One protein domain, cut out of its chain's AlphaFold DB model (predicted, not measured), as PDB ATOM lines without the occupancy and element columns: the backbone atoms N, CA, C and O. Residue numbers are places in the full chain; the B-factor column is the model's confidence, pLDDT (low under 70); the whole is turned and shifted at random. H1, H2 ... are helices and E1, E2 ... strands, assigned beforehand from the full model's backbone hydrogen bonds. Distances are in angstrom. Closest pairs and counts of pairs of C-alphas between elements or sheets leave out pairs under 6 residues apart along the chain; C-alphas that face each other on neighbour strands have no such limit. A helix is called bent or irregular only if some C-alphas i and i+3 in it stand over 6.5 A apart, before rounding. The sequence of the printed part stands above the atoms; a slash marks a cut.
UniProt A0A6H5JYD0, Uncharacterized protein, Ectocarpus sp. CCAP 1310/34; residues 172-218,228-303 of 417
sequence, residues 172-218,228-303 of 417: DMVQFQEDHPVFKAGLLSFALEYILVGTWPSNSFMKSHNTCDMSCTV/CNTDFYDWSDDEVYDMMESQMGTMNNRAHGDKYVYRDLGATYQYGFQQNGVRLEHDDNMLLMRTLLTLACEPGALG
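Overview. This is residues 172 to 218 and 228 to 303 of the 417 residues of an uncharacterized protein of Ectocarpus sp. CCAP 1310/34 (UniProt A0A6H5JYD0). A small two-stranded hairpin, E2 and E3, packs on H3, and E3 also comes near H2 and H4; H4, near the middle, has H2 and H3 packed on it. H1 lies off near H2, and beyond E1 residues 213 to 218 stick out. The printed part has 123 residues, in the order H1 H2 E1 H3 E2 E3 H4; its class is mostly helix and its sheet is antiparallel. It is compact, with a radius of gyration of the C-alphas of 14.6 A, yet elongated, spanning 49 by 28 by 27 A.

Along the chain. Look first for E2, residues 261 to 263, and E3, residues 271 to 275, 13.4 A long. H3, residues 237 to 252, covers 19.9 A; it is irregular, with C-alphas 243 and 246 7.2 A apart. Find C-alpha 282 at (198.696, 164.523, 201.215); H4 runs 22.4 A from there to residue 297. H2 is residues 185 to 199, 20.9 A. H1, residues 174 to 179, begins at (217.651, 174.669, 205.678), and E1 is residues 210 to 212.

Arrangement. In the hairpin E2 and E3, N 262 and O 272 are 2.8 A apart, within hydrogen-bond range. The closest C-alphas of H3 and E2, Asn 252 and Val 261, are 5.2 A apart. H3 touches H4, about perpendicular at 80 degrees, closest at C-alphas 240 and 290, 6.8 A, with its residues 237 to 244 alone. H4 touches H2 with residues 292 to 296 alone, closest at C-alphas 296 and 195, 6.4 A, the same way at a steep tilt of 42 degrees. H1 and H2 are close but not clearly touching, their closest C-alphas, 177 and 185, 7.2 A apart. E1 pairs with no named strand. Every O i to N i+4 pair is within hydrogen-bond range in H1, H2 and H4; in H3, 10 of 12.

Size, cuts and confidence. C-alphas 218 and 266, the farthest apart, are 53.2 A from each other. Residues 219 to 227 are not printed, with 22.7 A between C-alphas 218 and 228. Of the links printed whole, none is long. Confidence is low at residues 196 to 204, among others.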
ATOM      1  N   ASP A 172     216.383 180.634 203.097       60.09
ATOM      2  CA  ASP A 172     216.558 179.196 203.253       60.09
ATOM      3  C   ASP A 172     215.826 178.637 204.481       60.09
ATOM      4  O   ASP A 172     216.034 179.039 205.626       60.09
ATOM      5  N   MET A 173     214.992 177.630 204.231       72.38
ATOM      6  CA  MET A 173     214.402 176.770 205.249       72.38
ATOM      7  C   MET A 173     215.310 175.550 205.516       72.38
ATOM      8  O   MET A 173     214.804 174.428 205.593       72.38
ATOM      9  N   VAL A 174     216.632 175.748 205.653       75.94
ATOM     10  CA  VAL A 174     217.651 174.669 205.678       75.94
ATOM     11  C   VAL A 174     217.270 173.571 206.654       75.94
ATOM     12  O   VAL A 174     217.149 172.414 206.275       75.94
ATOM     13  N   GLN A 175     217.037 173.924 207.919       76.44
ATOM     14  CA  GLN A 175     216.719 172.942 208.955       76.44
ATOM     15  C   GLN A 175     215.416 172.218 208.660       76.44
ATOM     16  O   GLN A 175     215.331 171.017 208.870       76.44
ATOM     17  N   PHE A 176     214.404 172.929 208.155       83.88
ATOM     18  CA  PHE A 176     213.152 172.290 207.768       83.88
ATOM     19  C   PHE A 176     213.399 171.292 206.637       83.88
ATOM     20  O   PHE A 176     212.854 170.196 206.665       83.88
ATOM     21  N   GLN A 177     214.255 171.618 205.667       87.38
ATOM     22  CA  GLN A 177     214.671 170.679 204.632       87.38
ATOM     23  C   GLN A 177     215.480 169.502 205.193       87.38
ATOM     24  O   GLN A 177     215.278 168.370 204.760       87.38
ATOM     25  N   GLU A 178     216.396 169.740 206.130       87.00
ATOM     26  CA  GLU A 178     217.177 168.687 206.783       87.00
ATOM     27  C   GLU A 178     216.271 167.716 207.551       87.00
ATOM     28  O   GLU A 178     216.426 166.497 207.435       87.00
ATOM     29  N   ASP A 179     215.287 168.254 208.272       90.12
ATOM     30  CA  ASP A 179     214.300 167.496 209.040       90.12
ATOM     31  C   ASP A 179     213.268 166.814 208.123       90.12
ATOM     32  O   ASP A 179     212.732 165.747 208.443       90.12
ATOM     33  N   HIS A 180     213.027 167.393 206.945       92.88
ATOM     34  CA  HIS A 180     212.052 166.936 205.963       92.88
ATOM     35  C   HIS A 180     212.653 166.880 204.543       92.88
ATOM     36  O   HIS A 180     212.249 167.631 203.649       92.88
ATOM     37  N   PRO A 181     213.556 165.916 204.260       94.12
ATOM     38  CA  PRO A 181     214.336 165.848 203.010       94.12
ATOM     39  C   PRO A 181     213.503 165.567 201.747       94.12
ATOM     40  O   PRO A 181     214.019 165.566 200.617       94.12
ATOM     41  N   VAL A 182     212.206 165.298 201.932       94.75
ATOM     42  CA  VAL A 182     211.219 165.241 200.856       94.75
ATOM     43  C   VAL A 182     211.094 166.596 200.157       94.75
ATOM     44  O   VAL A 182     210.972 166.620 198.935       94.75
ATOM     45  N   PHE A 183     211.231 167.716 200.877       93.50
ATOM     46  CA  PHE A 183     211.127 169.044 200.287       93.50
ATOM     47  C   PHE A 183     212.457 169.501 199.660       93.50
ATOM     48  O   PHE A 183     213.515 169.479 200.283       93.50
ATOM     49  N   LYS A 184     212.424 169.921 198.392       91.19
ATOM     50  CA  LYS A 184     213.556 170.503 197.661       91.19
ATOM     51  C   LYS A 184     213.630 172.005 197.891       91.19
ATOM     52  O   LYS A 184     212.592 172.644 198.033       91.19
ATOM     53  N   ALA A 185     214.852 172.536 197.852       82.81
ATOM     54  CA  ALA A 185     215.145 173.930 198.175       82.81
ATOM     55  C   ALA A 185     214.288 174.881 197.331       82.81
ATOM     56  O   ALA A 185     213.534 175.658 197.892       82.81
ATOM     57  N   GLY A 186     214.242 174.684 196.007       81.56
ATOM     58  CA  GLY A 186     213.430 175.527 195.120       81.56
ATOM     59  C   GLY A 186     211.930 175.575 195.450       81.56
ATOM     60  O   GLY A 186     211.312 176.612 195.259       81.56
ATOM     61  N   LEU A 187     211.331 174.502 195.995       88.75
ATOM     62  CA  LEU A 187     209.939 174.581 196.466       88.75
ATOM     63  C   LEU A 187     209.827 175.430 197.734       88.75
ATOM     64  O   LEU A 187     208.880 176.198 197.866       88.75
ATOM     65  N   LEU A 188     210.736 175.219 198.688       86.31
ATOM     66  CA  LEU A 188     210.702 175.908 199.976       86.31
ATOM     67  C   LEU A 188     210.941 177.405 199.789       86.31
ATOM     68  O   LEU A 188     210.156 178.190 200.312       86.31
ATOM     69  N   SER A 189     211.927 177.779 198.971       80.06
ATOM     70  CA  SER A 189     212.200 179.166 198.595       80.06
ATOM     71  C   SER A 189     210.972 179.809 197.942       80.06
ATOM     72  O   SER A 189     210.476 180.806 198.457       80.06
ATOM     73  N   PHE A 190     210.388 179.178 196.912       83.44
ATOM     74  CA  PHE A 190     209.166 179.672 196.260       83.44
ATOM     75  C   PHE A 190     208.010 179.892 197.249       83.44
ATOM     76  O   PHE A 190     207.344 180.928 197.242       83.44
ATOM     77  N   ALA A 191     207.736 178.893 198.092       85.44
ATOM     78  CA  ALA A 191     206.595 178.930 198.993       85.44
ATOM     79  C   ALA A 191     206.765 179.986 200.096       85.44
ATOM     80  O   ALA A 191     205.797 180.651 200.474       85.44
ATOM     81  N   LEU A 192     207.993 180.143 200.591       81.12
ATOM     82  CA  LEU A 192     208.340 181.134 201.596       81.12
ATOM     83  C   LEU A 192     208.298 182.551 201.019       81.12
ATOM     84  O   LEU A 192     207.631 183.417 201.584       81.12
ATOM     85  N   GLU A 193     208.941 182.770 199.874       74.19
ATOM     86  CA  GLU A 193     208.974 184.060 199.186       74.19
ATOM     87  C   GLU A 193     207.561 184.563 198.893       74.19
ATOM     88  O   GLU A 193     207.211 185.693 199.241       74.19
ATOM     89  N   TYR A 194     206.702 183.700 198.343       77.88
ATOM     90  CA  TYR A 194     205.328 184.077 198.039       77.88
ATOM     91  C   TYR A 194     204.574 184.571 199.279       77.88
ATOM     92  O   TYR A 194     203.841 185.563 199.221       77.88
ATOM     93  N   ILE A 195     204.737 183.886 200.410       74.75
ATOM     94  CA  ILE A 195     204.030 184.234 201.641       74.75
ATOM     95  C   ILE A 195     204.586 185.516 202.250       74.75
ATOM     96  O   ILE A 195     203.796 186.395 202.612       74.75
ATOM     97  N   LEU A 196     205.908 185.666 202.304       69.62
ATOM     98  CA  LEU A 196     206.549 186.854 202.862       69.62
ATOM     99  C   LEU A 196     206.255 188.104 202.024       69.62
ATOM    100  O   LEU A 196     205.829 189.122 202.567       69.62
ATOM    101  N   VAL A 197     206.396 188.024 200.700       64.38
ATOM    102  CA  VAL A 197     206.212 189.173 199.800       64.38
ATOM    103  C   VAL A 197     204.729 189.476 199.579       64.38
ATOM    104  O   VAL A 197     204.305 190.633 199.611       64.38
ATOM    105  N   GLY A 198     203.912 188.443 199.361       63.47
ATOM    106  CA  GLY A 198     202.529 188.601 198.919       63.47
ATOM    107  C   GLY A 198     201.532 188.919 200.031       63.47
ATOM    108  O   GLY A 198     200.539 189.603 199.780       63.47
ATOM    109  N   THR A 199     201.760 188.424 201.250       63.72
ATOM    110  CA  THR A 199     200.705 188.401 202.282       63.72
ATOM    111  C   THR A 199     201.023 189.220 203.526       63.72
ATOM    112  O   THR A 199     200.101 189.676 204.215       63.72
ATOM    113  N   TRP A 200     202.303 189.481 203.793       61.38
ATOM    114  CA  TRP A 200     202.723 190.063 205.059       61.38
ATOM    115  C   TRP A 200     202.708 191.596 205.162       61.38
ATOM    116  O   TRP A 200     202.258 192.073 206.204       61.38
ATOM    117  N   PRO A 201     203.069 192.406 204.140       57.75
ATOM    118  CA  PRO A 201     203.148 193.869 204.298       57.75
ATOM    119  C   PRO A 201     201.844 194.530 204.773       57.75
ATOM    120  O   PRO A 201     201.840 195.649 205.274       57.75
ATOM    121  N   SER A 202     200.714 193.837 204.615       60.47
ATOM    122  CA  SER A 202     199.395 194.291 205.060       60.47
ATOM    123  C   SER A 202     198.887 193.606 206.336       60.47
ATOM    124  O   SER A 202     197.813 193.970 206.820       60.47
ATOM    125  N   ASN A 203     199.586 192.572 206.828       67.38
ATOM    126  CA  ASN A 203     199.102 191.572 207.788       67.38
ATOM    127  C   ASN A 203     197.664 191.094 207.477       67.38
ATOM    128  O   ASN A 203     196.918 190.656 208.352       67.38
ATOM    129  N   SER A 204     197.209 191.238 206.228       66.12
ATOM    130  CA  SER A 204     195.794 191.070 205.890       66.12
ATOM    131  C   SER A 204     195.391 189.604 205.925       66.12
ATOM    132  O   SER A 204     194.248 189.293 206.254       66.12
ATOM    133  N   PHE A 205     196.353 188.723 205.655       72.38
ATOM    134  CA  PHE A 205     196.181 187.282 205.686       72.38
ATOM    135  C   PHE A 205     196.044 186.734 207.114       72.38
ATOM    136  O   PHE A 205     195.228 185.848 207.346       72.38
ATOM    137  N   MET A 206     196.755 187.316 208.089       85.31
ATOM    138  CA  MET A 206     196.866 186.759 209.448       85.31
ATOM    139  C   MET A 206     196.266 187.636 210.543       85.31
ATOM    140  O   MET A 206     196.373 187.307 211.722       85.31
ATOM    141  N   LYS A 207     195.547 188.703 210.175       81.56
ATOM    142  CA  LYS A 207     194.986 189.695 211.106       81.56
ATOM    143  C   LYS A 207     194.160 189.110 212.259       81.56
ATOM    144  O   LYS A 207     194.113 189.700 213.333       81.56
ATOM    145  N   SER A 208     193.449 188.001 212.041       89.75
ATOM    146  CA  SER A 208     192.659 187.317 213.081       89.75
ATOM    147  C   SER A 208     193.445 186.278 213.878       89.75
ATOM    148  O   SER A 208     192.931 185.762 214.870       89.75
ATOM    149  N   HIS A 209     194.663 185.962 213.448       91.88
ATOM    150  CA  HIS A 209     195.468 184.859 213.960       91.88
ATOM    151  C   HIS A 209     196.740 185.311 214.659       91.88
ATOM    152  O   HIS A 209     197.307 184.503 215.384       91.88
ATOM    153  N   ASN A 210     197.139 186.577 214.541       89.69
ATOM    154  CA  ASN A 210     198.262 187.142 215.275       89.69
ATOM    155  C   ASN A 210     197.900 188.427 216.036       89.69
ATOM    156  O   ASN A 210     196.869 189.064 215.813       89.69
ATOM    157  N   THR A 211     198.760 188.774 216.986       87.56
ATOM    158  CA  THR A 211     198.789 190.061 217.675       87.56
ATOM    159  C   THR A 211     200.130 190.698 217.362       87.56
ATOM    160  O   THR A 211     201.154 190.122 217.710       87.56
ATOM    161  N   CYS A 212     200.135 191.859 216.712       82.94
ATOM    162  CA  CYS A 212     201.370 192.571 216.388       82.94
ATOM    163  C   CYS A 212     201.546 193.789 217.286       82.94
ATOM    164  O   CYS A 212     200.585 194.524 217.540       82.94
ATOM    165  N   ASP A 213     202.779 194.013 217.727       80.25
ATOM    166  CA  ASP A 213     203.143 195.242 218.413       80.25
ATOM    167  C   ASP A 213     202.968 196.436 217.469       80.25
ATOM    168  O   ASP A 213     203.472 196.457 216.349       80.25
ATOM    169  N   MET A 214     202.234 197.456 217.917       78.62
ATOM    170  CA  MET A 214     202.041 198.686 217.135       78.62
ATOM    171  C   MET A 214     203.194 199.682 217.307       78.62
ATOM    172  O   MET A 214     203.246 200.692 216.613       78.62
ATOM    173  N   SER A 215     204.083 199.441 218.271       76.06
ATOM    174  CA  SER A 215     205.205 200.321 218.584       76.06
ATOM    175  C   SER A 215     206.344 199.527 219.208       76.06
ATOM    176  O   SER A 215     206.132 198.844 220.211       76.06
ATOM    177  N   CYS A 216     207.546 199.691 218.669       72.75
ATOM    178  CA  CYS A 216     208.773 199.114 219.203       72.75
ATOM    179  C   CYS A 216     209.571 200.187 219.947       72.75
ATOM    180  O   CYS A 216     209.615 201.343 219.522       72.75
ATOM    181  N   THR A 217     210.245 199.816 221.034       76.00
ATOM    182  CA  THR A 217     211.178 200.713 221.734       76.00
ATOM    183  C   THR A 217     212.620 200.276 221.532       76.00
ATOM    184  O   THR A 217     212.955 199.104 221.685       76.00
ATOM    185  N   VAL A 218     213.501 201.231 221.216       68.06
ATOM    186  CA  VAL A 218     214.945 200.977 221.118       68.06
ATOM    187  C   VAL A 218     215.452 200.418 222.452       68.06
ATOM    188  O   VAL A 218     215.256 201.035 223.500       68.06
ATOM    189  N   CYS A 228     201.737 184.810 217.092       89.69
ATOM    190  CA  CYS A 228     200.660 183.969 216.632       89.69
ATOM    191  C   CYS A 228     199.835 183.512 217.830       89.69
ATOM    192  O   CYS A 228     200.323 182.961 218.813       89.69
ATOM    193  N   ASN A 229     198.531 183.718 217.726       93.69
ATOM    194  CA  ASN A 229     197.555 183.278 218.713       93.69
ATOM    195  C   ASN A 229     196.959 181.904 218.354       93.69
ATOM    196  O   ASN A 229     196.055 181.435 219.043       93.69
ATOM    197  N   THR A 230     197.392 181.306 217.240       95.00
ATOM    198  CA  THR A 230     196.800 180.102 216.645       95.00
ATOM    199  C   THR A 230     197.879 179.055 216.403       95.00
ATOM    200  O   THR A 230     198.878 179.348 215.760       95.00
ATOM    201  N   ASP A 231     197.662 177.825 216.861       95.88
ATOM    202  CA  ASP A 231     198.480 176.688 216.440       95.88
ATOM    203  C   ASP A 231     197.814 176.016 215.231       95.88
ATOM    204  O   ASP A 231     196.780 175.356 215.358       95.88
ATOM    205  N   PHE A 232     198.370 176.214 214.035       95.50
ATOM    206  CA  PHE A 232     197.819 175.639 212.804       95.50
ATOM    207  C   PHE A 232     198.016 174.120 212.708       95.50
ATOM    208  O   PHE A 232     197.387 173.473 211.866       95.50
ATOM    209  N   TYR A 233     198.837 173.518 213.573       96.31
ATOM    210  CA  TYR A 233     198.938 172.062 213.669       96.31
ATOM    211  C   TYR A 233     197.744 171.433 214.391       96.31
ATOM    212  O   TYR A 233     197.446 170.265 214.141       96.31
ATOM    213  N   ASP A 234     197.011 172.209 215.195       97.62
ATOM    214  CA  ASP A 234     195.765 171.770 215.834       97.62
ATOM    215  C   ASP A 234     194.545 171.860 214.897       97.62
ATOM    216  O   ASP A 234     193.484 171.307 215.203       97.62
ATOM    217  N   TRP A 235     194.672 172.547 213.758       97.94
ATOM    218  CA  TRP A 235     193.600 172.670 212.770       97.94
ATOM    219  C   TRP A 235     193.399 171.373 211.988       97.94
ATOM    220  O   TRP A 235     194.352 170.671 211.628       97.94
ATOM    221  N   SER A 236     192.141 171.086 211.657       98.31
ATOM    222  CA  SER A 236     191.803 170.027 210.707       98.31
ATOM    223  C   SER A 236     192.364 170.329 209.314       98.31
ATOM    224  O   SER A 236     192.650 171.478 208.971       98.31
ATOM    225  N   ASP A 237     192.528 169.289 208.492       98.31
ATOM    226  CA  ASP A 237     193.007 169.476 207.118       98.31
ATOM    227  C   ASP A 237     192.069 170.374 206.297       98.31
ATOM    228  O   ASP A 237     192.557 171.193 205.523       98.31
ATOM    229  N   ASP A 238     190.753 170.274 206.522       98.25
ATOM    230  CA  ASP A 238     189.752 171.134 205.878       98.25
ATOM    231  C   ASP A 238     189.970 172.612 206.254       98.25
ATOM    232  O   ASP A 238     190.002 173.467 205.377       98.25
ATOM    233  N   GLU A 239     190.199 172.928 207.536       97.88
ATOM    234  CA  GLU A 239     190.433 174.310 207.998       97.88
ATOM    235  C   GLU A 239     191.728 174.907 207.430       97.88
ATOM    236  O   GLU A 239     191.754 176.066 207.007       97.88
ATOM    237  N   VAL A 240     192.810 174.123 207.402       97.56
ATOM    238  CA  VAL A 240     194.088 174.556 206.817       97.56
ATOM    239  C   VAL A 240     193.941 174.776 205.315       97.56
ATOM    240  O   VAL A 240     194.420 175.782 204.788       97.56
ATOM    241  N   TYR A 241     193.276 173.851 204.620       97.56
ATOM    242  CA  TYR A 241     193.090 173.954 203.182       97.56
ATOM    243  C   TYR A 241     192.178 175.126 202.809       97.56
ATOM    244  O   TYR A 241     192.537 175.888 201.918       97.56
ATOM    245  N   ASP A 242     191.063 175.333 203.513       96.06
ATOM    246  CA  ASP A 242     190.158 176.466 203.281       96.06
ATOM    247  C   ASP A 242     190.887 177.815 203.430       96.06
ATOM    248  O   ASP A 242     190.654 178.742 202.650       96.06
ATOM    249  N   MET A 243     191.816 177.923 204.388       93.94
ATOM    250  CA  MET A 243     192.658 179.113 204.559       93.94
ATOM    251  C   MET A 243     193.671 179.285 203.416       93.94
ATOM    252  O   MET A 243     193.889 180.397 202.927       93.94
ATOM    253  N   MET A 244     194.293 178.190 202.976       94.25
ATOM    254  CA  MET A 244     195.360 178.221 201.974       94.25
ATOM    255  C   MET A 244     194.856 178.218 200.528       94.25
ATOM    256  O   MET A 244     195.586 178.672 199.652       94.25
ATOM    257  N   GLU A 245     193.639 177.756 200.234       95.00
ATOM    258  CA  GLU A 245     193.164 177.503 198.867       95.00
ATOM    259  C   GLU A 245     193.268 178.746 197.973       95.00
ATOM    260  O   GLU A 245     193.813 178.678 196.869       95.00
ATOM    261  N   SER A 246     192.802 179.900 198.458       90.62
ATOM    262  CA  SER A 246     192.878 181.150 197.693       90.62
ATOM    263  C   SER A 246     194.325 181.582 197.430       90.62
ATOM    264  O   SER A 246     194.630 182.104 196.351       90.62
ATOM    265  N   GLN A 247     195.218 181.366 198.401       89.38
ATOM    266  CA  GLN A 247     196.639 181.692 198.269       89.38
ATOM    267  C   GLN A 247     197.323 180.740 197.294       89.38
ATOM    268  O   GLN A 247     198.019 181.189 196.396       89.38
ATOM    269  N   MET A 248     197.041 179.441 197.380       93.38
ATOM    270  CA  MET A 248     197.537 178.430 196.444       93.38
ATOM    271  C   MET A 248     197.056 178.689 195.017       93.38
ATOM    272  O   MET A 248     197.819 178.542 194.066       93.38
ATOM    273  N   GLY A 249     195.806 179.129 194.859       92.38
ATOM    274  CA  GLY A 249     195.280 179.569 193.575       92.38
ATOM    275  C   GLY A 249     196.052 180.756 193.011       92.38
ATOM    276  O   GLY A 249     196.346 180.783 191.819       92.38
ATOM    277  N   THR A 250     196.423 181.722 193.846       86.00
ATOM    278  CA  THR A 250     197.177 182.895 193.391       86.00
ATOM    279  C   THR A 250     198.652 182.560 193.149       86.00
ATOM    280  O   THR A 250     199.182 182.987 192.126       86.00
ATOM    281  N   MET A 251     199.278 181.736 193.999       86.88
ATOM    282  CA  MET A 251     200.603 181.137 193.783       86.88
ATOM    283  C   MET A 251     200.669 180.446 192.429       86.88
ATOM    284  O   MET A 251     201.512 180.773 191.610       86.88
ATOM    285  N   ASN A 252     199.734 179.536 192.150       90.75
ATOM    286  CA  ASN A 252     199.706 178.778 190.903       90.75
ATOM    287  C   ASN A 252     199.612 179.666 189.647       90.75
ATOM    288  O   ASN A 252     200.086 179.272 188.589       90.75
ATOM    289  N   ASN A 253     199.010 180.854 189.759       79.75
ATOM    290  CA  ASN A 253     198.797 181.767 188.635       79.75
ATOM    291  C   ASN A 253     199.862 182.878 188.520       79.75
ATOM    292  O   ASN A 253     199.719 183.748 187.659       79.75
ATOM    293  N   ARG A 254     200.896 182.907 189.375       73.56
ATOM    294  CA  ARG A 254     201.921 183.969 189.404       73.56
ATOM    295  C   ARG A 254     203.330 183.397 189.517       73.56
ATOM    296  O   ARG A 254     203.487 182.284 189.993       73.56
ATOM    297  N   ALA A 255     204.338 184.166 189.093       66.38
ATOM    298  CA  ALA A 255     205.765 183.898 189.340       66.38
ATOM    299  C   ALA A 255     206.208 182.439 189.079       66.38
ATOM    300  O   ALA A 255     206.875 181.826 189.903       66.38
ATOM    301  N   HIS A 256     205.782 181.842 187.957       75.06
ATOM    302  CA  HIS A 256     206.058 180.432 187.629       75.06
ATOM    303  C   HIS A 256     205.598 179.417 188.690       75.06
ATOM    304  O   HIS A 256     206.102 178.294 188.758       75.06
ATOM    305  N   GLY A 257     204.616 179.780 189.515       81.19
ATOM    306  CA  GLY A 257     204.077 178.913 190.549       81.19
ATOM    307  C   GLY A 257     203.348 177.696 189.996       81.19
ATOM    308  O   GLY A 257     203.098 176.756 190.740       81.19
ATOM    309  N   ASP A 258     203.076 177.630 188.693       87.50
ATOM    310  CA  ASP A 258     202.669 176.402 188.014       87.50
ATOM    311  C   ASP A 258     203.754 175.312 188.044       87.50
ATOM    312  O   ASP A 258     203.418 174.137 187.943       87.50
ATOM    313  N   LYS A 259     205.032 175.651 188.271       89.88
ATOM    314  CA  LYS A 259     206.113 174.680 188.530       89.88
ATOM    315  C   LYS A 259     206.038 174.053 189.928       89.88
ATOM    316  O   LYS A 259     206.502 172.926 190.105       89.88
ATOM    317  N   TYR A 260     205.446 174.757 190.895       94.50
ATOM    318  CA  TYR A 260     205.514 174.433 192.328       94.50
ATOM    319  C   TYR A 260     204.159 174.163 192.980       94.50
ATOM    320  O   TYR A 260     204.093 173.557 194.045       94.50
ATOM    321  N   VAL A 261     203.066 174.555 192.332       96.12
ATOM    322  CA  VAL A 261     201.690 174.312 192.752       96.12
ATOM    323  C   VAL A 261     200.950 173.653 191.601       96.12
ATOM    324  O   VAL A 261     200.956 174.136 190.473       96.12
ATOM    325  N   TYR A 262     200.298 172.538 191.894       94.94
ATOM    326  CA  TYR A 262     199.479 171.773 190.973       94.94
ATOM    327  C   TYR A 262     198.002 171.909 191.330       94.94
ATOM    328  O   TYR A 262     197.640 171.938 192.510       94.94
ATOM    329  N   ARG A 263     197.139 171.934 190.309       96.25
ATOM    330  CA  ARG A 263     195.684 171.936 190.472       96.25
ATOM    331  C   ARG A 263     195.059 170.669 189.886       96.25
ATOM    332  O   ARG A 263     195.033 170.491 188.670       96.25
ATOM    333  N   ASP A 264     194.482 169.841 190.749       95.69
ATOM    334  CA  ASP A 264     193.718 168.641 190.411       95.69
ATOM    335  C   ASP A 264     192.220 168.851 190.671       95.69
ATOM    336  O   ASP A 264     191.767 168.868 191.812       95.69
ATOM    337  N   LEU A 265     191.419 168.964 189.612       95.19
ATOM    338  CA  LEU A 265     189.967 169.152 189.737       95.19
ATOM    339  C   LEU A 265     189.228 167.918 190.287       95.19
ATOM    340  O   LEU A 265     188.052 168.029 190.635       95.19
ATOM    341  N   GLY A 266     189.870 166.746 190.309       95.50
ATOM    342  CA  GLY A 266     189.297 165.504 190.827       95.50
ATOM    343  C   GLY A 266     189.641 165.212 192.288       95.50
ATOM    344  O   GLY A 266     189.036 164.312 192.872       95.50
ATOM    345  N   ALA A 267     190.594 165.940 192.872       94.94
ATOM    346  CA  ALA A 267     191.018 165.750 194.253       94.94
ATOM    347  C   ALA A 267     190.074 166.451 195.243       94.94
ATOM    348  O   ALA A 267     189.461 167.467 194.918       94.94
ATOM    349  N   THR A 268     189.997 165.929 196.474       95.81
ATOM    350  CA  THR A 268     189.300 166.590 197.594       95.81
ATOM    351  C   THR A 268     189.857 167.996 197.821       95.81
ATOM    352  O   THR A 268     189.103 168.958 197.898       95.81
ATOM    353  N   TYR A 269     191.185 168.099 197.832       97.19
ATOM    354  CA  TYR A 269     191.937 169.344 197.900       97.19
ATOM    355  C   TYR A 269     192.466 169.648 196.501       97.19
ATOM    356  O   TYR A 269     193.385 168.976 196.020       97.19
ATOM    357  N   GLN A 270     191.855 170.603 195.800       97.25
ATOM    358  CA  GLN A 270     192.184 170.867 194.397       97.25
ATOM    359  C   GLN A 270     193.625 171.333 194.221       97.25
ATOM    360  O   GLN A 270     194.290 170.892 193.290       97.25
ATOM    361  N   TYR A 271     194.130 172.181 195.111       97.75
ATOM    362  CA  TYR A 271     195.501 172.665 195.054       97.75
ATOM    363  C   TYR A 271     196.441 171.842 195.933       97.75
ATOM    364  O   TYR A 271     196.088 171.400 197.024       97.75
ATOM    365  N   GLY A 272     197.670 171.652 195.469       97.31
ATOM    366  CA  GLY A 272     198.742 171.097 196.284       97.31
ATOM    367  C   GLY A 272     200.106 171.458 195.727       97.31
ATOM    368  O   GLY A 272     200.242 171.711 194.533       97.31
ATOM    369  N   PHE A 273     201.112 171.484 196.586       97.38
ATOM    370  CA  PHE A 273     202.488 171.684 196.168       97.38
ATOM    371  C   PHE A 273     202.965 170.520 195.298       97.38
ATOM    372  O   PHE A 273     202.507 169.381 195.434       97.38
ATOM    373  N   GLN A 274     203.885 170.806 194.388       97.06
ATOM    374  CA  GLN A 274     204.517 169.822 193.525       97.06
ATOM    375  C   GLN A 274     206.005 170.098 193.353       97.06
ATOM    376  O   GLN A 274     206.478 171.222 193.507       97.06
ATOM    377  N   GLN A 275     206.745 169.051 193.006       94.44
ATOM    378  CA  GLN A 275     208.157 169.117 192.654       94.44
ATOM    379  C   GLN A 275     208.407 168.218 191.457       94.44
ATOM    380  O   GLN A 275     207.940 167.080 191.420       94.44
ATOM    381  N   ASN A 276     209.154 168.717 190.472       92.12
ATOM    382  CA  ASN A 276     209.456 167.977 189.242       92.12
ATOM    383  C   ASN A 276     208.192 167.451 188.528       92.12
ATOM    384  O   ASN A 276     208.193 166.346 187.985       92.12
ATOM    385  N   GLY A 277     207.099 168.222 188.569       93.38
ATOM    386  CA  GLY A 277     205.812 167.847 187.973       93.38
ATOM    387  C   GLY A 277     205.046 166.751 188.727       93.38
ATOM    388  O   GLY A 277     204.096 166.189 188.181       93.38
ATOM    389  N   VAL A 278     205.466 166.409 189.948       95.69
ATOM    390  CA  VAL A 278     204.801 165.425 190.805       95.69
ATOM    391  C   VAL A 278     204.250 166.130 192.036       95.69
ATOM    392  O   VAL A 278     205.001 166.737 192.800       95.69
ATOM    393  N   ARG A 279     202.930 166.049 192.221       96.38
ATOM    394  CA  ARG A 279     202.246 166.554 193.415       96.38
ATOM    395  C   ARG A 279     202.775 165.841 194.661       96.38
ATOM    396  O   ARG A 279     202.948 164.624 194.636       96.38
ATOM    397  N   LEU A 280     203.008 166.597 195.729       97.12
ATOM    398  CA  LEU A 280     203.367 166.034 197.025       97.12
ATOM    399  C   LEU A 280     202.239 165.148 197.564       97.12
ATOM    400  O   LEU A 280     201.057 165.378 197.285       97.12
ATOM    401  N   GLU A 281     202.619 164.148 198.357       96.94
ATOM    402  CA  GLU A 281     201.663 163.333 199.101       96.94
ATOM    403  C   GLU A 281     200.846 164.209 200.058       96.94
ATOM    404  O   GLU A 281     201.280 165.290 200.465       96.94
ATOM    405  N   HIS A 282     199.645 163.745 200.411       96.38
ATOM    406  CA  HIS A 282     198.696 164.523 201.215       96.38
ATOM    407  C   HIS A 282     199.316 165.039 202.520       96.38
ATOM    408  O   HIS A 282     199.271 166.239 202.784       96.38
ATOM    409  N   ASP A 283     199.958 164.157 203.288       97.50
ATOM    410  CA  ASP A 283     200.546 164.508 204.585       97.50
ATOM    411  C   ASP A 283     201.680 165.541 204.443       97.50
ATOM    412  O   ASP A 283     201.732 166.498 205.215       97.50
ATOM    413  N   ASP A 284     202.534 165.413 203.421       97.56
ATOM    414  CA  ASP A 284     203.626 166.359 203.146       97.56
ATOM    415  C   ASP A 284     203.089 167.719 202.681       97.56
ATOM    416  O   ASP A 284     203.571 168.775 203.097       97.56
ATOM    417  N   ASN A 285     202.055 167.708 201.838       97.19
ATOM    418  CA  ASN A 285     201.388 168.920 201.381       97.19
ATOM    419  C   ASN A 285     200.764 169.684 202.556       97.19
ATOM    420  O   ASN A 285     200.925 170.899 202.668       97.19
ATOM    421  N   MET A 286     200.078 168.968 203.446       97.75
ATOM    422  CA  MET A 286     199.449 169.558 204.619       97.75
ATOM    423  C   MET A 286     200.464 170.018 205.667       97.75
ATOM    424  O   MET A 286     200.254 171.050 206.303       97.75
ATOM    425  N   LEU A 287     201.567 169.285 205.838       97.19
ATOM    426  CA  LEU A 287     202.688 169.711 206.671       97.19
ATOM    427  C   LEU A 287     203.238 171.052 206.181       97.19
ATOM    428  O   LEU A 287     203.322 171.989 206.970       97.19
ATOM    429  N   LEU A 288     203.543 171.169 204.884       95.88
ATOM    430  CA  LEU A 288     204.064 172.412 204.321       95.88
ATOM    431  C   LEU A 288     203.059 173.560 204.468       95.88
ATOM    432  O   LEU A 288     203.437 174.625 204.939       95.88
ATOM    433  N   MET A 289     201.771 173.346 204.172       96.31
ATOM    434  CA  MET A 289     200.733 174.368 204.378       96.31
ATOM    435  C   MET A 289     200.676 174.873 205.827       96.31
ATOM    436  O   MET A 289     200.605 176.078 206.048       96.31
ATOM    437  N   ARG A 290     200.746 173.980 206.821       96.50
ATOM    438  CA  ARG A 290     200.755 174.360 208.245       96.50
ATOM    439  C   ARG A 290     202.006 175.135 208.633       96.50
ATOM    440  O   ARG A 290     201.897 176.142 209.331       96.50
ATOM    441  N   THR A 291     203.172 174.701 208.158       93.44
ATOM    442  CA  THR A 291     204.436 175.415 208.378       93.44
ATOM    443  C   THR A 291     204.352 176.828 207.812       93.44
ATOM    444  O   THR A 291     204.645 177.795 208.504       93.44
ATOM    445  N   LEU A 292     203.871 176.956 206.580       90.88
ATOM    446  CA  LEU A 292     203.699 178.225 205.886       90.88
ATOM    447  C   LEU A 292     202.694 179.159 206.575       90.88
ATOM    448  O   LEU A 292     202.973 180.346 206.716       90.88
ATOM    449  N   LEU A 293     201.561 178.640 207.059       92.50
ATOM    450  CA  LEU A 293     200.622 179.413 207.881       92.50
ATOM    451  C   LEU A 293     201.265 179.867 209.193       92.50
ATOM    452  O   LEU A 293     201.079 181.006 209.607       92.50
ATOM    453  N   THR A 294     202.050 179.003 209.835       90.62
ATOM    454  CA  THR A 294     202.755 179.347 211.076       90.62
ATOM    455  C   THR A 294     203.760 180.475 210.835       90.62
ATOM    456  O   THR A 294     203.735 181.477 211.547       90.62
ATOM    457  N   LEU A 295     204.561 180.370 209.770       85.56
ATOM    458  CA  LEU A 295     205.504 181.410 209.351       85.56
ATOM    459  C   LEU A 295     204.795 182.711 208.964       85.56
ATOM    460  O   LEU A 295     205.235 183.783 209.356       85.56
ATOM    461  N   ALA A 296     203.667 182.644 208.254       86.00
ATOM    462  CA  ALA A 296     202.885 183.834 207.922       86.00
ATOM    463  C   ALA A 296     202.352 184.551 209.176       86.00
ATOM    464  O   ALA A 296     202.164 185.768 209.178       86.00
ATOM    465  N   CYS A 297     202.058 183.789 210.233       87.81
ATOM    466  CA  CYS A 297     201.480 184.289 211.477       87.81
ATOM    467  C   CYS A 297     202.511 185.002 212.355       87.81
ATOM    468  O   CYS A 297     202.213 186.048 212.936       87.81
ATOM    469  N   GLU A 298     203.711 184.419 212.415       83.19
ATOM    470  CA  GLU A 298     204.900 184.864 213.145       83.19
ATOM    471  C   GLU A 298     206.099 184.945 212.185       83.19
ATOM    472  O   GLU A 298     207.032 184.147 212.279       83.19
ATOM    473  N   PRO A 299     206.135 185.913 211.262       69.75
ATOM    474  CA  PRO A 299     207.249 186.044 210.322       69.75
ATOM    475  C   PRO A 299     208.474 186.698 210.971       69.75
ATOM    476  O   PRO A 299     209.368 187.162 210.276       69.75
ATOM    477  N   GLY A 300     208.519 186.750 212.303       70.75
ATOM    478  CA  GLY A 300     209.560 187.404 213.078       70.75
ATOM    479  C   GLY A 300     209.614 188.915 212.861       70.75
ATOM    480  O   GLY A 300     208.591 189.564 212.616       70.75
ATOM    481  N   ALA A 301     210.813 189.482 212.993       63.72
ATOM    482  CA  ALA A 301     211.081 190.865 212.648       63.72
ATOM    483  C   ALA A 301     211.374 190.971 211.144       63.72
ATOM    484  O   ALA A 301     212.004 190.116 210.533       63.72
ATOM    485  N   LEU A 302     210.915 192.037 210.510       61.06
ATOM    486  CA  LEU A 302     211.266 192.325 209.125       61.06
ATOM    487  C   LEU A 302     211.619 193.802 209.057       61.06
ATOM    488  O   LEU A 302     210.941 194.654 209.639       61.06
ATOM    489  N   GLY A 303     212.747 194.081 208.416       63.03
ATOM    490  CA  GLY A 303     213.252 195.437 208.251       63.03
ATOM    491  C   GLY A 303     212.542 196.148 207.106       63.03
ATOM    492  O   GLY A 303     211.915 195.515 206.261       63.03
TER     493      GLY A 303